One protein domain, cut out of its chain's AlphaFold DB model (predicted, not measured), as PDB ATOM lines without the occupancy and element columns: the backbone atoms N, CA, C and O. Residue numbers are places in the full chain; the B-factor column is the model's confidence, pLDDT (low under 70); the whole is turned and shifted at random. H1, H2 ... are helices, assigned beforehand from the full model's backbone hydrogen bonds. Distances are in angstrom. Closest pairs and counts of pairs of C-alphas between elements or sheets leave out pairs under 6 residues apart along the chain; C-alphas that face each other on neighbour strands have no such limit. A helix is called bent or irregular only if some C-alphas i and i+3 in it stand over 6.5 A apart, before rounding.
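Overview. This is residues 6 to 153 and 226 to 259 of the 616 residues of an uncharacterized protein of Aliidiomarina haloalkalitolerans (UniProt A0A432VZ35). H7 runs through the middle of a group of crossed helices, with the crossing pair H2 and H4 on one side and the hairpin of H5 and H6 on the other. Short H1 and H3 lie far out near opposite ends of H2, and H8 turns off the last residues of H7, where residues 245 to 250 stick out. The 182 printed residues hold eight named helices, H1 to H8 in chain order, and no named strand: all helix. The whole is only just compact, close to loose, with a radius of gyration of the C-alphas of 18.7 A and spans of 64 by 43 by 30 A.

Along the chain. H1, residues 6 to 12, begins at C-alpha 6 (3.434, 48.427, -26.096). H2, residues 15 to 48, is 46.6 A long, with a kink of 28 degrees near residue 33. H3 is residues 54 to 60. H4, residues 63 to 86, measures 35.1 A, and H5, residues 89 to 112, 35.0 A. H6, residues 119 to 148, measures 43.4 A and is irregular, with C-alphas 120 and 123 7.2 A apart. H7, residues 226 to 245, measures 29.5 A. H8, residues 249 to 259, is irregular, with C-alphas 256 and 259 7.9 A apart, and ends at C-alpha 259 (21.583, 66.005, -3.772).

Arrangement. H2 and H7, the hubs, touch four helices each. They touch each other about perpendicular, at 77 degrees, through residues 25 to 33 and 232 to 240; their closest C-alphas, Tyr 32 and Gly 236, are 4.6 A apart. Residues 22 to 34 of H2 touch H4 at a steep tilt of 48 degrees, opposite ways, with the C-alphas of Thr 26 and Met 74 closest at 4.8 A. The hairpin H5 and H6 touches within itself, its closest C-alphas, Phe 105 and Ser 130, 4.9 A apart, at a shallow tilt of 33 degrees, only just short of steep. Residues 127 to 139 of H6 touch residues 227 to 235 of H7, the C-alphas of Leu 135 and Gly 228 closest at 6.6 A. H1 touches H4 at residues 84 to 86 alone, with the C-alphas of Tyr 7 and Ala 85 closest at 4.6 A. H3 touches H2 at residues 41 to 45 alone, and the two form a hairpin, with the C-alphas of Leu 45 and Arg 56 closest at 6.3 A. H7 and H8 only just touch, and only at the corner, with 3 pairs of C-alphas within 8 A, the closest Ala 243 and Leu 252 at 6.6 A. Every O i to N i+4 pair is within hydrogen-bond range in H1 and H3; the others have 29 of 30 in H2, 19 of 20 in H4, 19 of 20 in H5, 24 of 26 in H6, 15 of 16 in H7 and 5 of 7 in H8.

Size, cuts and confidence. The two C-alphas farthest apart, those of Ala 52 and Pro 153, are 64.7 A apart. Residues 154 to 225 are not printed; C-alphas 153 and 226 are 21.8 A apart across this cut. Of the links printed whole, H5 to H6 is short and the others are tight. The mean pLDDT of the printed part is 89.1, and residues 247 to 259 are under 70.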
ATOM      1  N   LEU A   6       2.703  47.559 -27.021       90.12
ATOM      2  CA  LEU A   6       3.434  48.427 -26.096       90.12
ATOM      3  C   LEU A   6       3.766  49.792 -26.729       90.12
ATOM      4  O   LEU A   6       3.708  50.800 -26.033       90.12
ATOM      5  N   TYR A   7       4.032  49.848 -28.040       90.62
ATOM      6  CA  TYR A   7       4.157  51.097 -28.804       90.62
ATOM      7  C   TYR A   7       2.868  51.934 -28.715       90.62
ATOM      8  O   TYR A   7       2.922  53.096 -28.316       90.62
ATOM      9  N   HIS A   8       1.706  51.323 -28.990       90.88
ATOM     10  CA  HIS A   8       0.405  52.010 -28.927       90.88
ATOM     11  C   HIS A   8       0.097  52.524 -27.518       90.88
ATOM     12  O   HIS A   8      -0.282  53.681 -27.344       90.88
ATOM     13  N   TRP A   9       0.344  51.694 -26.500       92.88
ATOM     14  CA  TRP A   9       0.184  52.093 -25.102       92.88
ATOM     15  C   TRP A   9       1.089  53.275 -24.720       92.88
ATOM     16  O   TRP A   9       0.623  54.209 -24.070       92.88
ATOM     17  N   LEU A  10       2.358  53.280 -25.152       91.56
ATOM     18  CA  LEU A  10       3.295  54.374 -24.871       91.56
ATOM     19  C   LEU A  10       2.895  55.700 -25.530       91.56
ATOM     20  O   LEU A  10       3.121  56.743 -24.921       91.56
ATOM     21  N   ILE A  11       2.322  55.696 -26.736       90.75
ATOM     22  CA  ILE A  11       1.891  56.934 -27.418       90.75
ATOM     23  C   ILE A  11       0.630  57.535 -26.780       90.75
ATOM     24  O   ILE A  11       0.485  58.756 -26.733       90.75
ATOM     25  N   GLN A  12      -0.237  56.693 -26.211       92.81
ATOM     26  CA  GLN A  12      -1.450  57.114 -25.504       92.81
ATOM     27  C   GLN A  12      -1.208  57.530 -24.036       92.81
ATOM     28  O   GLN A  12      -2.121  58.040 -23.384       92.81
ATOM     29  N   LEU A  13       0.001  57.341 -23.486       92.56
ATOM     30  CA  LEU A  13       0.321  57.766 -22.117       92.56
ATOM     31  C   LEU A  13       0.221  59.294 -21.965       92.56
ATOM     32  O   LEU A  13       0.885  60.013 -22.713       92.56
ATOM     33  N   PRO A  14      -0.490  59.823 -20.951       93.50
ATOM     34  CA  PRO A  14      -0.474  61.253 -20.659       93.50
ATOM     35  C   PRO A  14       0.941  61.763 -20.349       93.50
ATOM     36  O   PRO A  14       1.695  61.122 -19.615       93.50
ATOM     37  N   GLU A  15       1.263  62.964 -20.831       90.00
ATOM     38  CA  GLU A  15       2.543  63.663 -20.635       90.00
ATOM     39  C   GLU A  15       3.153  63.557 -19.211       90.00
ATOM     40  O   GLU A  15       4.331  63.200 -19.108       90.00
ATOM     41  N   PRO A  16       2.421  63.767 -18.091       92.31
ATOM     42  CA  PRO A  16       3.002  63.612 -16.751       92.31
ATOM     43  C   PRO A  16       3.379  62.162 -16.400       92.31
ATOM     44  O   PRO A  16       4.340  61.945 -15.661       92.31
ATOM     45  N   VAL A  17       2.670  61.162 -16.938       94.12
ATOM     46  CA  VAL A  17       3.036  59.740 -16.791       94.12
ATOM     47  C   VAL A  17       4.289  59.443 -17.616       94.12
ATOM     48  O   VAL A  17       5.174  58.722 -17.157       94.12
ATOM     49  N   TRP A  18       4.407  60.072 -18.786       91.31
ATOM     50  CA  TRP A  18       5.588  60.009 -19.640       91.31
ATOM     51  C   TRP A  18       6.845  60.555 -18.953       91.31
ATOM     52  O   TRP A  18       7.871  59.876 -18.869       91.31
ATOM     53  N   LEU A  19       6.752  61.756 -18.377       91.88
ATOM     54  CA  LEU A  19       7.846  62.368 -17.622       91.88
ATOM     55  C   LEU A  19       8.221  61.548 -16.379       91.88
ATOM     56  O   LEU A  19       9.407  61.414 -16.074       91.88
ATOM     57  N   LEU A  20       7.239  60.950 -15.694       94.56
ATOM     58  CA  LEU A  20       7.484  60.046 -14.569       94.56
ATOM     59  C   LEU A  20       8.226  58.771 -15.007       94.56
ATOM     60  O   LEU A  20       9.193  58.383 -14.351       94.56
ATOM     61  N   LEU A  21       7.823  58.149 -16.120       95.31
ATOM     62  CA  LEU A  21       8.480  56.965 -16.679       95.31
ATOM     63  C   LEU A  21       9.940  57.266 -17.052       95.31
ATOM     64  O   LEU A  21      10.851  56.573 -16.589       95.31
ATOM     65  N   LEU A  22      10.175  58.341 -17.813       94.62
ATOM     66  CA  LEU A  22      11.518  58.782 -18.195       94.62
ATOM     67  C   LEU A  22      12.389  59.071 -16.963       94.62
ATOM     68  O   LEU A  22      13.539  58.632 -16.908       94.62
ATOM     69  N   LEU A  23      11.848  59.755 -15.951       95.50
ATOM     70  CA  LEU A  23      12.548  60.050 -14.700       95.50
ATOM     71  C   LEU A  23      12.916  58.776 -13.921       95.50
ATOM     72  O   LEU A  23      14.046  58.661 -13.440       95.50
ATOM     73  N   VAL A  24      12.000  57.810 -13.806       96.12
ATOM     74  CA  VAL A  24      12.245  56.539 -13.103       96.12
ATOM     75  C   VAL A  24      13.341  55.731 -13.801       96.12
ATOM     76  O   VAL A  24      14.290  55.305 -13.140       96.12
ATOM     77  N   VAL A  25      13.283  55.581 -15.129       96.81
ATOM     78  CA  VAL A  25      14.324  54.867 -15.892       96.81
ATOM     79  C   VAL A  25      15.665  55.622 -15.837       96.81
ATOM     80  O   VAL A  25      16.708  54.998 -15.628       96.81
ATOM     81  N   THR A  26      15.650  56.960 -15.899       96.31
ATOM     82  CA  THR A  26      16.845  57.812 -15.723       96.31
ATOM     83  C   THR A  26      17.501  57.578 -14.363       96.31
ATOM     84  O   THR A  26      18.716  57.391 -14.287       96.31
ATOM     85  N   LEU A  27      16.716  57.550 -13.281       94.81
ATOM     86  CA  LEU A  27      17.212  57.282 -11.930       94.81
ATOM     87  C   LEU A  27      17.824  55.879 -11.821       94.81
ATOM     88  O   LEU A  27      18.924  55.743 -11.286       94.81
ATOM     89  N   ILE A  28      17.154  54.858 -12.365       95.75
ATOM     90  CA  ILE A  28      17.636  53.469 -12.380       95.75
ATOM     91  C   ILE A  28      19.007  53.374 -13.065       95.75
ATOM     92  O   ILE A  28      19.963  52.892 -12.451       95.75
ATOM     93  N   ILE A  29      19.140  53.885 -14.294       95.88
ATOM     94  CA  ILE A  29      20.412  53.872 -15.037       95.88
ATOM     95  C   ILE A  29      21.482  54.694 -14.300       95.88
ATOM     96  O   ILE A  29      22.635  54.263 -14.185       95.88
ATOM     97  N   PHE A  30      21.112  55.851 -13.740       94.81
ATOM     98  CA  PHE A  30      22.030  56.706 -12.990       94.81
ATOM     99  C   PHE A  30      22.643  55.996 -11.773       94.81
ATOM    100  O   PHE A  30      23.837  56.171 -11.535       94.81
ATOM    101  N   PHE A  31      21.908  55.149 -11.038       91.75
ATOM    102  CA  PHE A  31      22.479  54.406  -9.901       91.75
ATOM    103  C   PHE A  31      23.638  53.482 -10.300       91.75
ATOM    104  O   PHE A  31      24.650  53.436  -9.595       91.75
ATOM    105  N   TYR A  32      23.536  52.795 -11.441       93.06
ATOM    106  CA  TYR A  32      24.634  51.979 -11.968       93.06
ATOM    107  C   TYR A  32      25.809  52.847 -12.444       93.06
ATOM    108  O   TYR A  32      26.966  52.585 -12.097       93.06
ATOM    109  N   LEU A  33      25.532  53.928 -13.182       91.38
ATOM    110  CA  LEU A  33      26.573  54.832 -13.676       91.38
ATOM    111  C   LEU A  33      27.317  55.563 -12.540       91.38
ATOM    112  O   LEU A  33      28.533  55.731 -12.620       91.38
ATOM    113  N   ASP A  34      26.636  55.938 -11.452       89.31
ATOM    114  CA  ASP A  34      27.228  56.556 -10.255       89.31
ATOM    115  C   ASP A  34      28.206  55.599  -9.541       89.31
ATOM    116  O   ASP A  34      29.277  56.025  -9.097       89.31
ATOM    117  N   ALA A  35      27.893  54.297  -9.506       85.94
ATOM    118  CA  ALA A  35      28.774  53.253  -8.976       85.94
ATOM    119  C   ALA A  35      29.998  52.995  -9.878       85.94
ATOM    120  O   ALA A  35      31.137  53.014  -9.401       85.94
ATOM    121  N   VAL A  36      29.798  52.828 -11.192       85.00
ATOM    122  CA  VAL A  36      30.898  52.617 -12.156       85.00
ATOM    123  C   VAL A  36      31.814  53.843 -12.249       85.00
ATOM    124  O   VAL A  36      33.035  53.686 -12.363       85.00
ATOM    125  N   ARG A  37      31.261  55.062 -12.141       84.88
ATOM    126  CA  ARG A  37      32.036  56.311 -12.063       84.88
ATOM    127  C   ARG A  37      32.997  56.283 -10.881       84.88
ATOM    128  O   ARG A  37      34.162  56.631 -11.067       84.88
ATOM    129  N   MET A  38      32.523  55.907  -9.689       77.44
ATOM    130  CA  MET A  38      33.378  55.852  -8.502       77.44
ATOM    131  C   MET A  38      34.550  54.899  -8.724       77.44
ATOM    132  O   MET A  38      35.684  55.346  -8.600       77.44
ATOM    133  N   LEU A  39      34.309  53.666  -9.182       78.75
ATOM    134  CA  LEU A  39      35.383  52.694  -9.421       78.75
ATOM    135  C   LEU A  39      36.449  53.226 -10.396       78.75
ATOM    136  O   LEU A  39      37.625  53.288 -10.037       78.75
ATOM    137  N   ARG A  40      36.064  53.667 -11.607       79.38
ATOM    138  CA  ARG A  40      37.041  54.159 -12.602       79.38
ATOM    139  C   ARG A  40      37.803  55.390 -12.099       79.38
ATOM    140  O   ARG A  40      39.019  55.476 -12.257       79.38
ATOM    141  N   ARG A  41      37.090  56.361 -11.515       81.06
ATOM    142  CA  ARG A  41      37.662  57.664 -11.148       81.06
ATOM    143  C   ARG A  41      38.492  57.594  -9.872       81.06
ATOM    144  O   ARG A  41      39.518  58.257  -9.804       81.06
ATOM    145  N   GLN A  42      38.075  56.817  -8.875       81.75
ATOM    146  CA  GLN A  42      38.810  56.686  -7.617       81.75
ATOM    147  C   GLN A  42      40.092  55.879  -7.813       81.75
ATOM    148  O   GLN A  42      41.115  56.300  -7.286       81.75
ATOM    149  N   ALA A  43      40.083  54.824  -8.638       79.75
ATOM    150  CA  ALA A  43      41.307  54.127  -9.039       79.75
ATOM    151  C   ALA A  43      42.301  55.079  -9.733       79.75
ATOM    152  O   ALA A  43      43.433  55.230  -9.276       79.75
ATOM    153  N   PHE A  44      41.859  55.808 -10.767       83.44
ATOM    154  CA  PHE A  44      42.714  56.764 -11.483       83.44
ATOM    155  C   PHE A  44      43.226  57.899 -10.578       83.44
ATOM    156  O   PHE A  44      44.420  58.180 -10.550       83.44
ATOM    157  N   LEU A  45      42.354  58.534  -9.784       84.12
ATOM    158  CA  LEU A  45      42.750  59.615  -8.875       84.12
ATOM    159  C   LEU A  45      43.590  59.132  -7.682       84.12
ATOM    160  O   LEU A  45      44.308  59.942  -7.098       84.12
ATOM    161  N   ALA A  46      43.500  57.855  -7.296       84.19
ATOM    162  CA  ALA A  46      44.361  57.263  -6.278       84.19
ATOM    163  C   ALA A  46      45.759  56.933  -6.811       84.19
ATOM    164  O   ALA A  46      46.723  57.119  -6.076       84.19
ATOM    165  N   PHE A  47      45.854  56.498  -8.071       88.69
ATOM    166  CA  PHE A  47      47.112  56.194  -8.752       88.69
ATOM    167  C   PHE A  47      47.881  57.461  -9.166       88.69
ATOM    168  O   PHE A  47      49.079  57.556  -8.933       88.69
ATOM    169  N   VAL A  48      47.193  58.457  -9.741       89.25
ATOM    170  CA  VAL A  48      47.835  59.641 -10.350       89.25
ATOM    171  C   VAL A  48      48.074  60.791  -9.362       89.25
ATOM    172  O   VAL A  48      49.002  61.571  -9.555       89.25
ATOM    173  N   TYR A  49      47.264  60.937  -8.303       89.12
ATOM    174  CA  TYR A  49      47.345  62.106  -7.414       89.12
ATOM    175  C   TYR A  49      47.560  61.750  -5.939       89.12
ATOM    176  O   TYR A  49      46.790  61.001  -5.328       89.12
ATOM    177  N   ALA A  50      48.543  62.416  -5.327       87.75
ATOM    178  CA  ALA A  50      48.819  62.354  -3.895       87.75
ATOM    179  C   ALA A  50      47.563  62.620  -3.039       87.75
ATOM    180  O   ALA A  50      46.749  63.500  -3.341       87.75
ATOM    181  N   SER A  51      47.424  61.871  -1.941       85.19
ATOM    182  CA  SER A  51      46.244  61.855  -1.059       85.19
ATOM    183  C   SER A  51      45.832  63.240  -0.541       85.19
ATOM    184  O   SER A  51      44.645  63.561  -0.519       85.19
ATOM    185  N   ALA A  52      46.801  64.090  -0.191       87.94
ATOM    186  CA  ALA A  52      46.563  65.442   0.313       87.94
ATOM    187  C   ALA A  52      46.156  66.470  -0.769       87.94
ATOM    188  O   ALA A  52      45.707  67.572  -0.434       87.94
ATOM    189  N   GLY A  53      46.299  66.152  -2.061       86.94
ATOM    190  CA  GLY A  53      46.206  67.116  -3.161       86.94
ATOM    191  C   GLY A  53      44.867  67.863  -3.248       86.94
ATOM    192  O   GLY A  53      43.791  67.260  -3.205       86.94
ATOM    193  N   LYS A  54      44.918  69.194  -3.438       87.88
ATOM    194  CA  LYS A  54      43.719  70.028  -3.678       87.88
ATOM    195  C   LYS A  54      42.960  69.571  -4.934       87.88
ATOM    196  O   LYS A  54      41.743  69.415  -4.884       87.88
ATOM    197  N   ILE A  55      43.691  69.265  -6.013       84.75
ATOM    198  CA  ILE A  55      43.146  68.740  -7.280       84.75
ATOM    199  C   ILE A  55      42.400  67.419  -7.048       84.75
ATOM    200  O   ILE A  55      41.247  67.295  -7.455       84.75
ATOM    201  N   ARG A  56      43.005  66.466  -6.320       86.38
ATOM    202  CA  ARG A  56      42.361  65.187  -5.975       86.38
ATOM    203  C   ARG A  56      41.049  65.400  -5.228       86.38
ATOM    204  O   ARG A  56      40.068  64.759  -5.580       86.38
ATOM    205  N   ARG A  57      41.003  66.314  -4.250       83.19
ATOM    206  CA  ARG A  57      39.776  66.642  -3.499       83.19
ATOM    207  C   ARG A  57      38.690  67.275  -4.377       83.19
ATOM    208  O   ARG A  57      37.550  66.828  -4.317       83.19
ATOM    209  N   TRP A  58      39.033  68.251  -5.219       82.56
ATOM    210  CA  TRP A  58      38.075  68.895  -6.135       82.56
ATOM    211  C   TRP A  58      37.533  67.922  -7.198       82.56
ATOM    212  O   TRP A  58      36.336  67.905  -7.491       82.56
ATOM    213  N   LEU A  59      38.392  67.045  -7.724       82.38
ATOM    214  CA  LEU A  59      38.001  66.007  -8.676       82.38
ATOM    215  C   LEU A  59      37.354  64.774  -8.026       82.38
ATOM    216  O   LEU A  59      36.727  64.008  -8.751       82.38
ATOM    217  N   TRP A  60      37.429  64.561  -6.707       81.56
ATOM    218  CA  TRP A  60      36.833  63.367  -6.084       81.56
ATOM    219  C   TRP A  60      35.307  63.337  -6.253       81.56
ATOM    220  O   TRP A  60      34.751  62.294  -6.598       81.56
ATOM    221  N   ASP A  61      34.637  64.489  -6.093       76.94
ATOM    222  CA  ASP A  61      33.171  64.601  -6.175       76.94
ATOM    223  C   ASP A  61      32.665  65.800  -7.012       76.94
ATOM    224  O   ASP A  61      31.675  66.450  -6.683       76.94
ATOM    225  N   SER A  62      33.362  66.108  -8.113       83.88
ATOM    226  CA  SER A  62      33.011  67.216  -9.022       83.88
ATOM    227  C   SER A  62      31.563  67.147  -9.550       83.88
ATOM    228  O   SER A  62      31.159  66.161 -10.177       83.88
ATOM    229  N   LEU A  63      30.817  68.243  -9.348       83.88
ATOM    230  CA  LEU A  63      29.416  68.421  -9.749       83.88
ATOM    231  C   LEU A  63      29.208  68.351 -11.270       83.88
ATOM    232  O   LEU A  63      28.284  67.681 -11.716       83.88
ATOM    233  N   ILE A  64      30.082  68.988 -12.057       84.19
ATOM    234  CA  ILE A  64      29.997  69.029 -13.533       84.19
ATOM    235  C   ILE A  64      29.928  67.606 -14.099       84.19
ATOM    236  O   ILE A  64      29.084  67.277 -14.926       84.19
ATOM    237  N   LEU A  65      30.782  66.724 -13.577       83.94
ATOM    238  CA  LEU A  65      30.854  65.346 -14.036       83.94
ATOM    239  C   LEU A  65      29.648  64.515 -13.550       83.94
ATOM    240  O   LEU A  65      29.227  63.604 -14.252       83.94
ATOM    241  N   ARG A  66      29.025  64.855 -12.408       87.50
ATOM    242  CA  ARG A  66      27.715  64.292 -12.013       87.50
ATOM    243  C   ARG A  66      26.604  64.716 -12.981       87.50
ATOM    244  O   ARG A  66      25.841  63.850 -13.389       87.50
ATOM    245  N   ILE A  67      26.545  65.995 -13.375       88.81
ATOM    246  CA  ILE A  67      25.570  66.513 -14.357       88.81
ATOM    247  C   ILE A  67      25.699  65.744 -15.680       88.81
ATOM    248  O   ILE A  67      24.706  65.211 -16.168       88.81
ATOM    249  N   GLY A  68      26.923  65.583 -16.197       89.19
ATOM    250  CA  GLY A  68      27.176  64.804 -17.415       89.19
ATOM    251  C   GLY A  68      26.687  63.351 -17.328       89.19
ATOM    252  O   GLY A  68      26.041  62.868 -18.253       89.19
ATOM    253  N   TYR A  69      26.905  62.661 -16.202       88.81
ATOM    254  CA  TYR A  69      26.386  61.297 -16.013       88.81
ATOM    255  C   TYR A  69      24.859  61.222 -15.873       88.81
ATOM    256  O   TYR A  69      24.287  60.197 -16.233       88.81
ATOM    257  N   VAL A  70      24.188  62.273 -15.388       91.88
ATOM    258  CA  VAL A  70      22.716  62.349 -15.388       91.88
ATOM    259  C   VAL A  70      22.181  62.598 -16.799       91.88
ATOM    260  O   VAL A  70      21.235  61.930 -17.199       91.88
ATOM    261  N   PHE A  71      22.812  63.478 -17.582       91.12
ATOM    262  CA  PHE A  71      22.444  63.706 -18.983       91.12
ATOM    263  C   PHE A  71      22.605  62.429 -19.825       91.12
ATOM    264  O   PHE A  71      21.692  62.043 -20.549       91.12
ATOM    265  N   ILE A  72      23.713  61.699 -19.638       90.06
ATOM    266  CA  ILE A  72      23.912  60.369 -20.237       90.06
ATOM    267  C   ILE A  72      22.831  59.388 -19.760       90.06
ATOM    268  O   ILE A  72      22.241  58.701 -20.587       90.06
ATOM    269  N   ALA A  73      22.527  59.321 -18.458       94.31
ATOM    270  CA  ALA A  73      21.477  58.434 -17.947       94.31
ATOM    271  C   ALA A  73      20.096  58.742 -18.550       94.31
ATOM    272  O   ALA A  73      19.347  57.813 -18.834       94.31
ATOM    273  N   MET A  74      19.786  60.020 -18.783       94.12
ATOM    274  CA  MET A  74      18.534  60.481 -19.388       94.12
ATOM    275  C   MET A  74      18.438  60.109 -20.873       94.12
ATOM    276  O   MET A  74      17.409  59.597 -21.304       94.12
ATOM    277  N   ILE A  75      19.520  60.280 -21.642       91.50
ATOM    278  CA  ILE A  75      19.588  59.826 -23.042       91.50
ATOM    279  C   ILE A  75      19.440  58.302 -23.119       91.50
ATOM    280  O   ILE A  75      18.632  57.801 -23.896       91.50
ATOM    281  N   MET A  76      20.161  57.550 -22.281       93.62
ATOM    282  CA  MET A  76      20.057  56.087 -22.267       93.62
ATOM    283  C   MET A  76      18.683  55.604 -21.771       93.62
ATOM    284  O   MET A  76      18.242  54.541 -22.190       93.62
ATOM    285  N   ALA A  77      17.985  56.372 -20.928       95.88
ATOM    286  CA  ALA A  77      16.616  56.078 -20.503       95.88
ATOM    287  C   ALA A  77      15.594  56.318 -21.622       95.88
ATOM    288  O   ALA A  77      14.742  55.466 -21.859       95.88
ATOM    289  N   LEU A  78      15.717  57.435 -22.343       93.69
ATOM    290  CA  LEU A  78      14.905  57.735 -23.522       93.69
ATOM    291  C   LEU A  78      15.085  56.647 -24.593       93.69
ATOM    292  O   LEU A  78      14.105  56.062 -25.047       93.69
ATOM    293  N   LEU A  79      16.338  56.300 -24.910       92.06
ATOM    294  CA  LEU A  79      16.668  55.191 -25.809       92.06
ATOM    295  C   LEU A  79      16.127  53.847 -25.300       92.06
ATOM    296  O   LEU A  79      15.643  53.060 -26.104       92.06
ATOM    297  N   ALA A  80      16.164  53.573 -23.991       95.62
ATOM    298  CA  ALA A  80      15.638  52.323 -23.443       95.62
ATOM    299  C   ALA A  80      14.129  52.184 -23.658       95.62
ATOM    300  O   ALA A  80      13.683  51.113 -24.061       95.62
ATOM    301  N   ILE A  81      13.350  53.247 -23.442       95.25
ATOM    302  CA  ILE A  81      11.893  53.188 -23.630       95.25
ATOM    303  C   ILE A  81      11.543  53.112 -25.128       95.25
ATOM    304  O   ILE A  81      10.668  52.335 -25.507       95.25
ATOM    305  N   ILE A  82      12.280  53.825 -25.992       92.56
ATOM    306  CA  ILE A  82      12.158  53.713 -27.460       92.56
ATOM    307  C   ILE A  82      12.448  52.281 -27.934       92.56
ATOM    308  O   ILE A  82      11.700  51.729 -28.735       92.56
ATOM    309  N   VAL A  83      13.507  51.652 -27.419       92.94
ATOM    310  CA  VAL A  83      13.861  50.268 -27.761       92.94
ATOM    311  C   VAL A  83      12.824  49.279 -27.216       92.94
ATOM    312  O   VAL A  83      12.431  48.374 -27.945       92.94
ATOM    313  N   MET A  84      12.306  49.467 -25.995       95.00
ATOM    314  CA  MET A  84      11.215  48.637 -25.453       95.00
ATOM    315  C   MET A  84       9.944  48.684 -26.313       95.00
ATOM    316  O   MET A  84       9.286  47.656 -26.455       95.00
ATOM    317  N   ALA A  85       9.615  49.837 -26.907       93.56
ATOM    318  CA  ALA A  85       8.457  49.990 -27.793       93.56
ATOM    319  C   ALA A  85       8.540  49.117 -29.060       93.56
ATOM    320  O   ALA A  85       7.513  48.642 -29.547       93.56
ATOM    321  N   HIS A  86       9.754  48.892 -29.569       92.12
ATOM    322  CA  HIS A  86      10.021  48.200 -30.838       92.12
ATOM    323  C   HIS A  86      10.553  46.767 -30.684       92.12
ATOM    324  O   HIS A  86      10.864  46.131 -31.691       92.12
ATOM    325  N   LEU A  87      10.648  46.248 -29.453       92.38
ATOM    326  CA  LEU A  87      11.038  44.857 -29.205       92.38
ATOM    327  C   LEU A  87       9.907  43.889 -29.583       92.38
ATOM    328  O   LEU A  87       8.804  43.945 -29.030       92.38
ATOM    329  N   HIS A  88      10.209  42.946 -30.470       92.12
ATOM    330  CA  HIS A  88       9.312  41.849 -30.820       92.12
ATOM    331  C   HIS A  88       9.223  40.813 -29.676       92.12
ATOM    332  O   HIS A  88      10.102  40.729 -28.816       92.12
ATOM    333  N   TRP A  89       8.164  39.995 -29.628       93.75
ATOM    334  CA  TRP A  89       7.905  39.103 -28.480       93.75
ATOM    335  C   TRP A  89       9.011  38.052 -28.261       93.75
ATOM    336  O   TRP A  89       9.354  37.736 -27.121       93.75
ATOM    337  N   LEU A  90       9.628  37.571 -29.345       94.50
ATOM    338  CA  LEU A  90      10.804  36.695 -29.300       94.50
ATOM    339  C   LEU A  90      12.025  37.387 -28.668       94.50
ATOM    340  O   LEU A  90      12.817  36.759 -27.970       94.50
ATOM    341  N   GLU A  91      12.173  38.693 -28.879       94.31
ATOM    342  CA  GLU A  91      13.294  39.486 -28.370       94.31
ATOM    343  C   GLU A  91      13.117  39.786 -26.876       94.31
ATOM    344  O   GLU A  91      14.080  39.712 -26.111       94.31
ATOM    345  N   TRP A  92      11.872  40.006 -26.435       95.31
ATOM    346  CA  TRP A  92      11.504  40.008 -25.016       95.31
ATOM    347  C   TRP A  92      11.828  38.673 -24.330       95.31
ATOM    348  O   TRP A  92      12.314  38.680 -23.199       95.31
ATOM    349  N   LEU A  93      11.628  37.536 -25.008       96.12
ATOM    350  CA  LEU A  93      12.008  36.215 -24.493       96.12
ATOM    351  C   LEU A  93      13.536  36.083 -24.370       96.12
ATOM    352  O   LEU A  93      14.024  35.711 -23.300       96.12
ATOM    353  N   VAL A  94      14.304  36.467 -25.399       96.69
ATOM    354  CA  VAL A  94      15.783  36.507 -25.336       96.69
ATOM    355  C   VAL A  94      16.267  37.402 -24.190       96.69
ATOM    356  O   VAL A  94      17.168  37.014 -23.445       96.69
ATOM    357  N   PHE A  95      15.647  38.566 -23.995       95.50
ATOM    358  CA  PHE A  95      15.973  39.493 -22.911       95.50
ATOM    359  C   PHE A  95      15.643  38.919 -21.521       95.50
ATOM    360  O   PHE A  95      16.458  39.027 -20.601       95.50
ATOM    361  N   ALA A  96      14.502  38.239 -21.365       96.06
ATOM    362  CA  ALA A  96      14.114  37.567 -20.124       96.06
ATOM    363  C   ALA A  96      15.062  36.404 -19.771       96.06
ATOM    364  O   ALA A  96      15.537  36.314 -18.634       96.06
ATOM    365  N   CYS A  97      15.435  35.567 -20.746       96.62
ATOM    366  CA  CYS A  97      16.507  34.579 -20.583       96.62
ATOM    367  C   CYS A  97      17.840  35.257 -20.221       96.62
ATOM    368  O   CYS A  97      18.546  34.796 -19.321       96.62
ATOM    369  N   GLY A  98      18.125  36.408 -20.838       95.75
ATOM    370  CA  GLY A  98      19.255  37.288 -20.547       95.75
ATOM    371  C   GLY A  98      19.348  37.756 -19.090       95.75
ATOM    372  O   GLY A  98      20.452  37.947 -18.576       95.75
ATOM    373  N   MET A  99      18.224  37.907 -18.382       95.56
ATOM    374  CA  MET A  99      18.219  38.215 -16.944       95.56
ATOM    375  C   MET A  99      18.679  37.019 -16.097       95.56
ATOM    376  O   MET A  99      19.396  37.198 -15.108       95.56
ATOM    377  N   LEU A 100      18.315  35.795 -16.496       96.50
ATOM    378  CA  LEU A 100      18.718  34.564 -15.811       96.50
ATOM    379  C   LEU A 100      20.211  34.275 -16.023       96.50
ATOM    380  O   LEU A 100      20.932  34.019 -15.054       96.50
ATOM    381  N   SER A 101      20.702  34.390 -17.260       96.94
ATOM    382  CA  SER A 101      22.126  34.219 -17.569       96.94
ATOM    383  C   SER A 101      22.997  35.292 -16.912       96.94
ATOM    384  O   SER A 101      24.066  34.956 -16.401       96.94
ATOM    385  N   LEU A 102      22.527  36.542 -16.784       96.50
ATOM    386  CA  LEU A 102      23.233  37.579 -16.017       96.50
ATOM    387  C   LEU A 102      23.411  37.163 -14.549       96.50
ATOM    388  O   LEU A 102      24.496  37.324 -13.991       96.50
ATOM    389  N   GLY A 103      22.377  36.576 -13.936       95.19
ATOM    390  CA  GLY A 103      22.443  36.034 -12.577       95.19
ATOM    391  C   GLY A 103      23.428  34.867 -12.430       95.19
ATOM    392  O   GLY A 103      24.126  34.775 -11.416       95.19
ATOM    393  N   ILE A 104      23.535  34.003 -13.444       97.38
ATOM    394  CA  ILE A 104      24.515  32.904 -13.494       97.38
ATOM    395  C   ILE A 104      25.937  33.462 -13.631       97.38
ATOM    396  O   ILE A 104      26.785  33.167 -12.786       97.38
ATOM    397  N   PHE A 105      26.197  34.325 -14.617       97.62
ATOM    398  CA  PHE A 105      27.507  34.952 -14.807       97.62
ATOM    399  C   PHE A 105      27.938  35.756 -13.577       97.62
ATOM    400  O   PHE A 105      29.085  35.640 -13.147       97.62
ATOM    401  N   TYR A 106      27.031  36.509 -12.945       95.88
ATOM    402  CA  TYR A 106      27.334  37.230 -11.710       95.88
ATOM    403  C   TYR A 106      27.747  36.275 -10.581       95.88
ATOM    404  O   TYR A 106      28.728  36.542  -9.887       95.88
ATOM    405  N   ARG A 107      27.072  35.129 -10.412       96.31
ATOM    406  CA  ARG A 107      27.457  34.094  -9.429       96.31
ATOM    407  C   ARG A 107      28.804  33.437  -9.749       96.31
ATOM    408  O   ARG A 107      29.517  33.086  -8.815       96.31
ATOM    409  N   LEU A 108      29.161  33.279 -11.024       97.12
ATOM    410  CA  LEU A 108      30.457  32.736 -11.447       97.12
ATOM    411  C   LEU A 108      31.594  33.741 -11.196       97.12
ATOM    412  O   LEU A 108      32.516  33.443 -10.435       97.12
ATOM    413  N   PHE A 109      31.496  34.962 -11.733       96.75
ATOM    414  CA  PHE A 109      32.520  35.997 -11.539       96.75
ATOM    415  C   PHE A 109      32.665  36.404 -10.068       96.75
ATOM    416  O   PHE A 109      33.785  36.521  -9.579       96.75
ATOM    417  N   SER A 110      31.564  36.535  -9.319       94.50
ATOM    418  CA  SER A 110      31.622  36.818  -7.875       94.50
ATOM    419  C   SER A 110      32.036  35.623  -7.011       94.50
ATOM    420  O   SER A 110      32.132  35.791  -5.798       94.50
ATOM    421  N   ARG A 111      32.279  34.432  -7.580       96.44
ATOM    422  CA  ARG A 111      32.991  33.330  -6.908       96.44
ATOM    423  C   ARG A 111      34.489  33.414  -7.178       96.44
ATOM    424  O   ARG A 111      35.239  33.469  -6.211       96.44
ATOM    425  N   GLY A 112      34.905  33.492  -8.446       95.94
ATOM    426  CA  GLY A 112      36.325  33.580  -8.820       95.94
ATOM    427  C   GLY A 112      37.021  34.806  -8.221       95.94
ATOM    428  O   GLY A 112      37.998  34.679  -7.491       95.94
ATOM    429  N   LEU A 113      36.439  35.994  -8.405       95.69
ATOM    430  CA  LEU A 113      37.036  37.258  -7.959       95.69
ATOM    431  C   LEU A 113      37.111  37.430  -6.430       95.69
ATOM    432  O   LEU A 113      37.700  38.408  -5.981       95.69
ATOM    433  N   ARG A 114      36.556  36.527  -5.605       95.38
ATOM    434  CA  ARG A 114      36.670  36.623  -4.131       95.38
ATOM    435  C   ARG A 114      38.103  36.496  -3.625       95.38
ATOM    436  O   ARG A 114      38.380  36.993  -2.540       95.38
ATOM    437  N   ALA A 115      38.970  35.820  -4.374       94.19
ATOM    438  CA  ALA A 115      40.381  35.673  -4.024       94.19
ATOM    439  C   ALA A 115      41.224  36.905  -4.410       94.19
ATOM    440  O   ALA A 115      42.267  37.140  -3.810       94.19
ATOM    441  N   GLU A 116      40.774  37.690  -5.395       94.00
ATOM    442  CA  GLU A 116      41.589  38.715  -6.069       94.00
ATOM    443  C   GLU A 116      41.087  40.150  -5.840       94.00
ATOM    444  O   GLU A 116      41.877  41.088  -5.751       94.00
ATOM    445  N   ALA A 117      39.767  40.349  -5.760       90.00
ATOM    446  CA  ALA A 117      39.151  41.667  -5.701       90.00
ATOM    447  C   ALA A 117      38.771  42.062  -4.269       90.00
ATOM    448  O   ALA A 117      38.062  41.342  -3.565       90.00
ATOM    449  N   GLN A 118      39.169  43.274  -3.871       88.00
ATOM    450  CA  GLN A 118      38.770  43.877  -2.597       88.00
ATOM    451  C   GLN A 118      37.234  43.898  -2.447       88.00
ATOM    452  O   GLN A 118      36.529  44.206  -3.417       88.00
ATOM    453  N   PRO A 119      36.691  43.639  -1.240       86.00
ATOM    454  CA  PRO A 119      35.254  43.431  -1.037       86.00
ATOM    455  C   PRO A 119      34.391  44.646  -1.407       86.00
ATOM    456  O   PRO A 119      33.239  44.472  -1.801       86.00
ATOM    457  N   GLU A 120      34.942  45.863  -1.345       83.69
ATOM    458  CA  GLU A 120      34.253  47.096  -1.757       83.69
ATOM    459  C   GLU A 120      33.987  47.164  -3.271       83.69
ATOM    460  O   GLU A 120      32.964  47.700  -3.700       83.69
ATOM    461  N   PHE A 121      34.881  46.597  -4.090       85.06
ATOM    462  CA  PHE A 121      34.801  46.655  -5.554       85.06
ATOM    463  C   PHE A 121      34.302  45.353  -6.188       85.06
ATOM    464  O   PHE A 121      33.747  45.405  -7.288       85.06
ATOM    465  N   LEU A 122      34.435  44.213  -5.495       89.25
ATOM    466  CA  LEU A 122      34.038  42.871  -5.947       89.25
ATOM    467  C   LEU A 122      32.672  42.852  -6.651       89.25
ATOM    468  O   LEU A 122      32.564  42.340  -7.764       89.25
ATOM    469  N   ALA A 123      31.643  43.445  -6.038       89.31
ATOM    470  CA  ALA A 123      30.292  43.470  -6.602       89.31
ATOM    471  C   ALA A 123      30.215  44.250  -7.928       89.31
ATOM    472  O   ALA A 123      29.608  43.772  -8.882       89.31
ATOM    473  N   VAL A 124      30.864  45.416  -8.025       88.31
ATOM    474  CA  VAL A 124      30.835  46.270  -9.230       88.31
ATOM    475  C   VAL A 124      31.665  45.660 -10.364       88.31
ATOM    476  O   VAL A 124      31.253  45.718 -11.523       88.31
ATOM    477  N   VAL A 125      32.809  45.038 -10.050       90.38
ATOM    478  CA  VAL A 125      33.650  44.342 -11.040       90.38
ATOM    479  C   VAL A 125      32.945  43.091 -11.564       90.38
ATOM    480  O   VAL A 125      32.816  42.942 -12.779       90.38
ATOM    481  N   ALA A 126      32.425  42.240 -10.673       93.19
ATOM    482  CA  ALA A 126      31.687  41.040 -11.061       93.19
ATOM    483  C   ALA A 126      30.437  41.386 -11.880       93.19
ATOM    484  O   ALA A 126      30.217  40.766 -12.916       93.19
ATOM    485  N   LEU A 127      29.671  42.411 -11.477       92.38
ATOM    486  CA  LEU A 127      28.492  42.876 -12.212       92.38
ATOM    487  C   LEU A 127      28.861  43.393 -13.612       92.38
ATOM    488  O   LEU A 127      28.188  43.053 -14.586       92.38
ATOM    489  N   ARG A 128      29.957  44.156 -13.740       92.44
ATOM    490  CA  ARG A 128      30.437  44.648 -15.040       92.44
ATOM    491  C   ARG A 128      30.909  43.509 -15.946       92.44
ATOM    492  O   ARG A 128      30.545  43.511 -17.116       92.44
ATOM    493  N   LEU A 129      31.696  42.552 -15.452       93.38
ATOM    494  CA  LEU A 129      32.158  41.420 -16.268       93.38
ATOM    495  C   LEU A 129      30.998  40.502 -16.663       93.38
ATOM    496  O   LEU A 129      30.863  40.172 -17.841       93.38
ATOM    497  N   SER A 130      30.090  40.200 -15.726       95.81
ATOM    498  CA  SER A 130      28.865  39.467 -16.050       95.81
ATOM    499  C   SER A 130      28.018  40.195 -17.087       95.81
ATOM    500  O   SER A 130      27.432  39.537 -17.936       95.81
ATOM    501  N   ALA A 131      27.992  41.533 -17.076       93.56
ATOM    502  CA  ALA A 131      27.267  42.304 -18.077       93.56
ATOM    503  C   ALA A 131      27.819  42.091 -19.494       93.56
ATOM    504  O   ALA A 131      27.032  41.805 -20.391       93.56
ATOM    505  N   TRP A 132      29.142  42.174 -19.692       93.44
ATOM    506  CA  TRP A 132      29.767  41.996 -21.012       93.44
ATOM    507  C   TRP A 132      29.603  40.573 -21.556       93.44
ATOM    508  O   TRP A 132      29.207  40.410 -22.708       93.44
ATOM    509  N   CYS A 133      29.829  39.544 -20.732       95.62
ATOM    510  CA  CYS A 133      29.606  38.155 -21.146       95.62
ATOM    511  C   CYS A 133      28.129  37.886 -21.463       95.62
ATOM    512  O   CYS A 133      27.816  37.244 -22.461       95.62
ATOM    513  N   ASN A 134      27.216  38.430 -20.655       96.50
ATOM    514  CA  ASN A 134      25.786  38.307 -20.901       96.50
ATOM    515  C   ASN A 134      25.342  39.050 -22.169       96.50
ATOM    516  O   ASN A 134      24.510  38.528 -22.899       96.50
ATOM    517  N   LEU A 135      25.908  40.226 -22.464       94.50
ATOM    518  CA  LEU A 135      25.619  40.961 -23.698       94.50
ATOM    519  C   LEU A 135      26.038  40.157 -24.930       94.50
ATOM    520  O   LEU A 135      25.242  40.013 -25.850       94.50
ATOM    521  N   ALA A 136      27.241  39.574 -24.922       91.62
ATOM    522  CA  ALA A 136      27.710  38.721 -26.014       91.62
ATOM    523  C   ALA A 136      26.779  37.514 -26.243       91.62
ATOM    524  O   ALA A 136      26.393  37.242 -27.378       91.62
ATOM    525  N   VAL A 137      26.351  36.836 -25.169       95.75
ATOM    526  CA  VAL A 137      25.397  35.717 -25.258       95.75
ATOM    527  C   VAL A 137      24.023  36.171 -25.761       95.75
ATOM    528  O   VAL A 137      23.476  35.526 -26.651       95.75
ATOM    529  N   MET A 138      23.480  37.286 -25.259       96.00
ATOM    530  CA  MET A 138      22.197  37.824 -25.734       96.00
ATOM    531  C   MET A 138      22.256  38.244 -27.208       96.00
ATOM    532  O   MET A 138      21.293  38.012 -27.924       96.00
ATOM    533  N   VAL A 139      23.367  38.822 -27.681       93.19
ATOM    534  CA  VAL A 139      23.542  39.210 -29.095       93.19
ATOM    535  C   VAL A 139      23.588  37.985 -30.003       93.19
ATOM    536  O   VAL A 139      22.921  37.978 -31.034       93.19
ATOM    537  N   ILE A 140      24.310  36.927 -29.615       91.75
ATOM    538  CA  ILE A 140      24.347  35.667 -30.375       91.75
ATOM    539  C   ILE A 140      22.962  35.001 -30.379       91.75
ATOM    540  O   ILE A 140      22.481  34.597 -31.434       91.75
ATOM    541  N   ALA A 141      22.291  34.932 -29.225       95.44
ATOM    542  CA  ALA A 141      20.943  34.375 -29.120       95.44
ATOM    543  C   ALA A 141      19.922  35.170 -29.951       95.44
ATOM    544  O   ALA A 141      19.118  34.573 -30.660       95.44
ATOM    545  N   LEU A 142      19.987  36.505 -29.919       93.44
ATOM    546  CA  LEU A 142      19.126  37.379 -30.711       93.44
ATOM    547  C   LEU A 142      19.387  37.223 -32.213       93.44
ATOM    548  O   LEU A 142      18.434  37.133 -32.976       93.44
ATOM    549  N   ALA A 143      20.649  37.123 -32.641       90.31
ATOM    550  CA  ALA A 143      20.995  36.888 -34.041       90.31
ATOM    551  C   ALA A 143      20.470  35.534 -34.552       90.31
ATOM    552  O   ALA A 143      19.917  35.468 -35.644       90.31
ATOM    553  N   LEU A 144      20.577  34.469 -33.747       92.25
ATOM    554  CA  LEU A 144      19.996  33.158 -34.069       92.25
ATOM    555  C   LEU A 144      18.463  33.223 -34.141       92.25
ATOM    556  O   LEU A 144      17.871  32.712 -35.087       92.25
ATOM    557  N   VAL A 145      17.820  33.893 -33.180       93.88
ATOM    558  CA  VAL A 145      16.364  34.103 -33.164       93.88
ATOM    559  C   VAL A 145      15.889  34.878 -34.397       93.88
ATOM    560  O   VAL A 145      14.929  34.465 -35.042       93.88
ATOM    561  N   GLN A 146      16.591  35.947 -34.772       89.62
ATOM    562  CA  GLN A 146      16.270  36.756 -35.948       89.62
ATOM    563  C   GLN A 146      16.575  36.048 -37.279       89.62
ATOM    564  O   GLN A 146      15.940  36.360 -38.278       89.62
ATOM    565  N   PHE A 147      17.514  35.097 -37.315       87.06
ATOM    566  CA  PHE A 147      17.837  34.340 -38.529       87.06
ATOM    567  C   PHE A 147      16.893  33.150 -38.775       87.06
ATOM    568  O   PHE A 147      16.616  32.828 -39.926       87.06
ATOM    569  N   PHE A 148      16.410  32.488 -37.716       91.31
ATOM    570  CA  PHE A 148      15.647  31.233 -37.821       91.31
ATOM    571  C   PHE A 148      14.147  31.334 -37.479       91.31
ATOM    572  O   PHE A 148      13.407  30.422 -37.837       91.31
ATOM    573  N   TRP A 149      13.688  32.386 -36.785       92.69
ATOM    574  CA  TRP A 149      12.294  32.511 -36.307       92.69
ATOM    575  C   TRP A 149      11.631  33.873 -36.575       92.69
ATOM    576  O   TRP A 149      10.501  34.094 -36.139       92.69
ATOM    577  N   LEU A 150      12.310  34.805 -37.249       86.12
ATOM    578  CA  LEU A 150      11.734  36.101 -37.604       86.12
ATOM    579  C   LEU A 150      11.363  36.115 -39.091       86.12
ATOM    580  O   LEU A 150      12.204  36.399 -39.942       86.12
ATOM    581  N   ASP A 151      10.095  35.832 -39.385       84.94
ATOM    582  CA  ASP A 151       9.537  35.946 -40.733       84.94
ATOM    583  C   ASP A 151       9.545  37.414 -41.186       84.94
ATOM    584  O   ASP A 151       8.660  38.211 -40.863       84.94
ATOM    585  N   LEU A 152      10.593  37.791 -41.917       83.75
ATOM    586  CA  LEU A 152      10.725  39.108 -42.528       83.75
ATOM    587  C   LEU A 152       9.927  39.134 -43.844       83.75
ATOM    588  O   LEU A 152      10.178  38.283 -44.702       83.75
ATOM    589  N   PRO A 153       9.013  40.100 -44.058       85.88
ATOM    590  CA  PRO A 153       8.321  40.237 -45.341       85.88
ATOM    591  C   PRO A 153       9.343  40.499 -46.455       85.88
ATOM    592  O   PRO A 153      10.321  41.208 -46.216       85.88
ATOM    593  N   LYS A 226      20.912  48.047 -28.859       91.38
ATOM    594  CA  LYS A 226      19.569  47.857 -28.271       91.38
ATOM    595  C   LYS A 226      19.623  47.038 -26.978       91.38
ATOM    596  O   LYS A 226      19.195  47.512 -25.925       91.38
ATOM    597  N   LEU A 227      20.217  45.843 -27.033       94.12
ATOM    598  CA  LEU A 227      20.368  44.967 -25.869       94.12
ATOM    599  C   LEU A 227      21.190  45.627 -24.753       94.12
ATOM    600  O   LEU A 227      20.804  45.551 -23.588       94.12
ATOM    601  N   GLY A 228      22.286  46.312 -25.091       93.25
ATOM    602  CA  GLY A 228      23.136  47.010 -24.126       93.25
ATOM    603  C   GLY A 228      22.419  48.158 -23.410       93.25
ATOM    604  O   GLY A 228      22.568  48.308 -22.197       93.25
ATOM    605  N   VAL A 229      21.594  48.929 -24.128       94.12
ATOM    606  CA  VAL A 229      20.744  49.992 -23.564       94.12
ATOM    607  C   VAL A 229      19.753  49.407 -22.551       94.12
ATOM    608  O   VAL A 229      19.720  49.853 -21.403       94.12
ATOM    609  N   LEU A 230      18.998  48.365 -22.925       95.62
ATOM    610  CA  LEU A 230      18.058  47.703 -22.011       95.62
ATOM    611  C   LEU A 230      18.770  47.077 -20.800       95.62
ATOM    612  O   LEU A 230      18.284  47.136 -19.667       95.62
ATOM    613  N   GLN A 231      19.960  46.515 -21.011       95.62
ATOM    614  CA  GLN A 231      20.751  45.906 -19.950       95.62
ATOM    615  C   GLN A 231      21.231  46.933 -18.913       95.62
ATOM    616  O   GLN A 231      21.319  46.584 -17.737       95.62
ATOM    617  N   LEU A 232      21.463  48.203 -19.276       95.12
ATOM    618  CA  LEU A 232      21.751  49.263 -18.293       95.12
ATOM    619  C   LEU A 232      20.600  49.466 -17.294       95.12
ATOM    620  O   LEU A 232      20.868  49.761 -16.128       95.12
ATOM    621  N   VAL A 233      19.346  49.247 -17.706       96.50
ATOM    622  CA  VAL A 233      18.181  49.292 -16.806       96.50
ATOM    623  C   VAL A 233      18.240  48.134 -15.803       96.50
ATOM    624  O   VAL A 233      18.125  48.365 -14.599       96.50
ATOM    625  N   ILE A 234      18.522  46.903 -16.258       95.56
ATOM    626  CA  ILE A 234      18.717  45.744 -15.361       95.56
ATOM    627  C   ILE A 234      19.878  45.998 -14.389       95.56
ATOM    628  O   ILE A 234      19.747  45.763 -13.189       95.56
ATOM    629  N   LEU A 235      21.015  46.497 -14.881       94.69
ATOM    630  CA  LEU A 235      22.201  46.769 -14.063       94.69
ATOM    631  C   LEU A 235      21.926  47.861 -13.016       94.69
ATOM    632  O   LEU A 235      22.413  47.760 -11.888       94.69
ATOM    633  N   GLY A 236      21.097  48.853 -13.353       94.38
ATOM    634  CA  GLY A 236      20.539  49.826 -12.415       94.38
ATOM    635  C   GLY A 236      19.696  49.175 -11.318       94.38
ATOM    636  O   GLY A 236      19.981  49.360 -10.134       94.38
ATOM    637  N   LEU A 237      18.716  48.346 -11.693       94.31
ATOM    638  CA  LEU A 237      17.855  47.623 -10.747       94.31
ATOM    639  C   LEU A 237      18.666  46.712  -9.812       94.31
ATOM    640  O   LEU A 237      18.489  46.766  -8.597       94.31
ATOM    641  N   VAL A 238      19.615  45.935 -10.344       92.44
ATOM    642  CA  VAL A 238      20.510  45.082  -9.542       92.44
ATOM    643  C   VAL A 238      21.389  45.920  -8.606       92.44
ATOM    644  O   VAL A 238      21.586  45.534  -7.452       92.44
ATOM    645  N   SER A 239      21.861  47.093  -9.041       90.44
ATOM    646  CA  SER A 239      22.619  48.024  -8.186       90.44
ATOM    647  C   SER A 239      21.774  48.572  -7.026       90.44
ATOM    648  O   SER A 239      22.268  48.689  -5.906       90.44
ATOM    649  N   ILE A 240      20.487  48.858  -7.256       89.94
ATOM    650  CA  ILE A 240      19.545  49.295  -6.210       89.94
ATOM    651  C   ILE A 240      19.251  48.145  -5.232       89.94
ATOM    652  O   ILE A 240      19.357  48.326  -4.016       89.94
ATOM    653  N   VAL A 241      18.935  46.950  -5.744       89.50
ATOM    654  CA  VAL A 241      18.605  45.773  -4.922       89.50
ATOM    655  C   VAL A 241      19.786  45.386  -4.029       89.50
ATOM    656  O   VAL A 241      19.618  45.313  -2.811       89.50
ATOM    657  N   THR A 242      20.987  45.230  -4.596       84.75
ATOM    658  CA  THR A 242      22.203  44.861  -3.843       84.75
ATOM    659  C   THR A 242      22.592  45.901  -2.790       84.75
ATOM    660  O   THR A 242      23.013  45.537  -1.688       84.75
ATOM    661  N   ALA A 243      22.382  47.194  -3.062       81.75
ATOM    662  CA  ALA A 243      22.582  48.246  -2.070       81.75
ATOM    663  C   ALA A 243      21.532  48.218  -0.938       81.75
ATOM    664  O   ALA A 243      21.833  48.637   0.182       81.75
ATOM    665  N   SER A 244      20.315  47.725  -1.198       82.75
ATOM    666  CA  SER A 244      19.240  47.639  -0.197       82.75
ATOM    667  C   SER A 244      19.336  46.412   0.724       82.75
ATOM    668  O   SER A 244      18.813  46.440   1.844       82.75
ATOM    669  N   SER A 245      20.009  45.344   0.279       81.62
ATOM    670  CA  SER A 245      20.181  44.088   1.025       81.62
ATOM    671  C   SER A 245      21.369  44.080   1.994       81.62
ATOM    672  O   SER A 245      21.388  43.278   2.921       81.62
ATOM    673  N   GLY A 246      22.374  44.940   1.795       70.75
ATOM    674  CA  GLY A 246      23.555  44.993   2.663       70.75
ATOM    675  C   GLY A 246      23.327  45.743   3.983       70.75
ATOM    676  O   GLY A 246      22.435  46.584   4.096       70.75
ATOM    677  N   ALA A 247      24.223  45.540   4.958       59.88
ATOM    678  CA  ALA A 247      24.253  46.302   6.219       59.88
ATOM    679  C   ALA A 247      24.355  47.834   6.015       59.88
ATOM    680  O   ALA A 247      24.031  48.624   6.899       59.88
ATOM    681  N   ASN A 248      24.740  48.272   4.813       58.25
ATOM    682  CA  ASN A 248      24.945  49.667   4.440       58.25
ATOM    683  C   ASN A 248      23.647  50.468   4.162       58.25
ATOM    684  O   ASN A 248      23.710  51.560   3.592       58.25
ATOM    685  N   ARG A 249      22.467  49.983   4.589       68.44
ATOM    686  CA  ARG A 249      21.164  50.679   4.447       68.44
ATOM    687  C   ARG A 249      21.192  52.140   4.919       68.44
ATOM    688  O   ARG A 249      20.560  52.991   4.295       68.44
ATOM    689  N   GLN A 250      21.944  52.463   5.976       67.06
ATOM    690  CA  GLN A 250      22.100  53.852   6.433       67.06
ATOM    691  C   GLN A 250      22.860  54.733   5.426       67.06
ATOM    692  O   GLN A 250      22.486  55.890   5.223       67.06
ATOM    693  N   VAL A 251      23.899  54.204   4.772       64.75
ATOM    694  CA  VAL A 251      24.633  54.918   3.716       64.75
ATOM    695  C   VAL A 251      23.775  55.041   2.462       64.75
ATOM    696  O   VAL A 251      23.741  56.123   1.882       64.75
ATOM    697  N   LEU A 252      23.006  54.011   2.089       64.19
ATOM    698  CA  LEU A 252      22.057  54.117   0.974       64.19
ATOM    699  C   LEU A 252      21.005  55.208   1.237       64.19
ATOM    700  O   LEU A 252      20.818  56.078   0.390       64.19
ATOM    701  N   ARG A 253      20.402  55.249   2.435       66.31
ATOM    702  CA  ARG A 253      19.465  56.314   2.848       66.31
ATOM    703  C   ARG A 253      20.116  57.706   2.810       66.31
ATOM    704  O   ARG A 253      19.497  58.647   2.320       66.31
ATOM    705  N   LYS A 254      21.377  57.845   3.246       69.75
ATOM    706  CA  LYS A 254      22.147  59.104   3.136       69.75
ATOM    707  C   LYS A 254      22.528  59.471   1.688       69.75
ATOM    708  O   LYS A 254      22.659  60.659   1.403       69.75
ATOM    709  N   ARG A 255      22.697  58.500   0.779       63.22
ATOM    710  CA  ARG A 255      23.048  58.706  -0.646       63.22
ATOM    711  C   ARG A 255      21.824  59.063  -1.497       63.22
ATOM    712  O   ARG A 255      21.904  59.994  -2.293       63.22
ATOM    713  N   LEU A 256      20.694  58.387  -1.265       60.78
ATOM    714  CA  LEU A 256      19.377  58.696  -1.838       60.78
ATOM    715  C   LEU A 256      18.946  60.128  -1.500       60.78
ATOM    716  O   LEU A 256      18.665  60.927  -2.389       60.78
ATOM    717  N   TRP A 257      18.934  60.473  -0.210       61.44
ATOM    718  CA  TRP A 257      18.296  61.704   0.265       61.44
ATOM    719  C   TRP A 257      19.137  62.979   0.057       61.44
ATOM    720  O   TRP A 257      18.666  64.080   0.329       61.44
ATOM    721  N   ARG A 258      20.390  62.874  -0.422       65.19
ATOM    722  CA  ARG A 258      21.339  64.003  -0.454       65.19
ATOM    723  C   ARG A 258      21.844  64.317  -1.865       65.19
ATOM    724  O   ARG A 258      22.773  63.682  -2.363       65.19
ATOM    725  N   ARG A 259      21.245  65.352  -2.477       67.56
ATOM    726  CA  ARG A 259      21.583  66.005  -3.772       67.56
ATOM    727  C   ARG A 259      21.568  65.130  -5.040       67.56
ATOM    728  O   ARG A 259      21.379  65.670  -6.121       67.56
TER     729      ARG A 259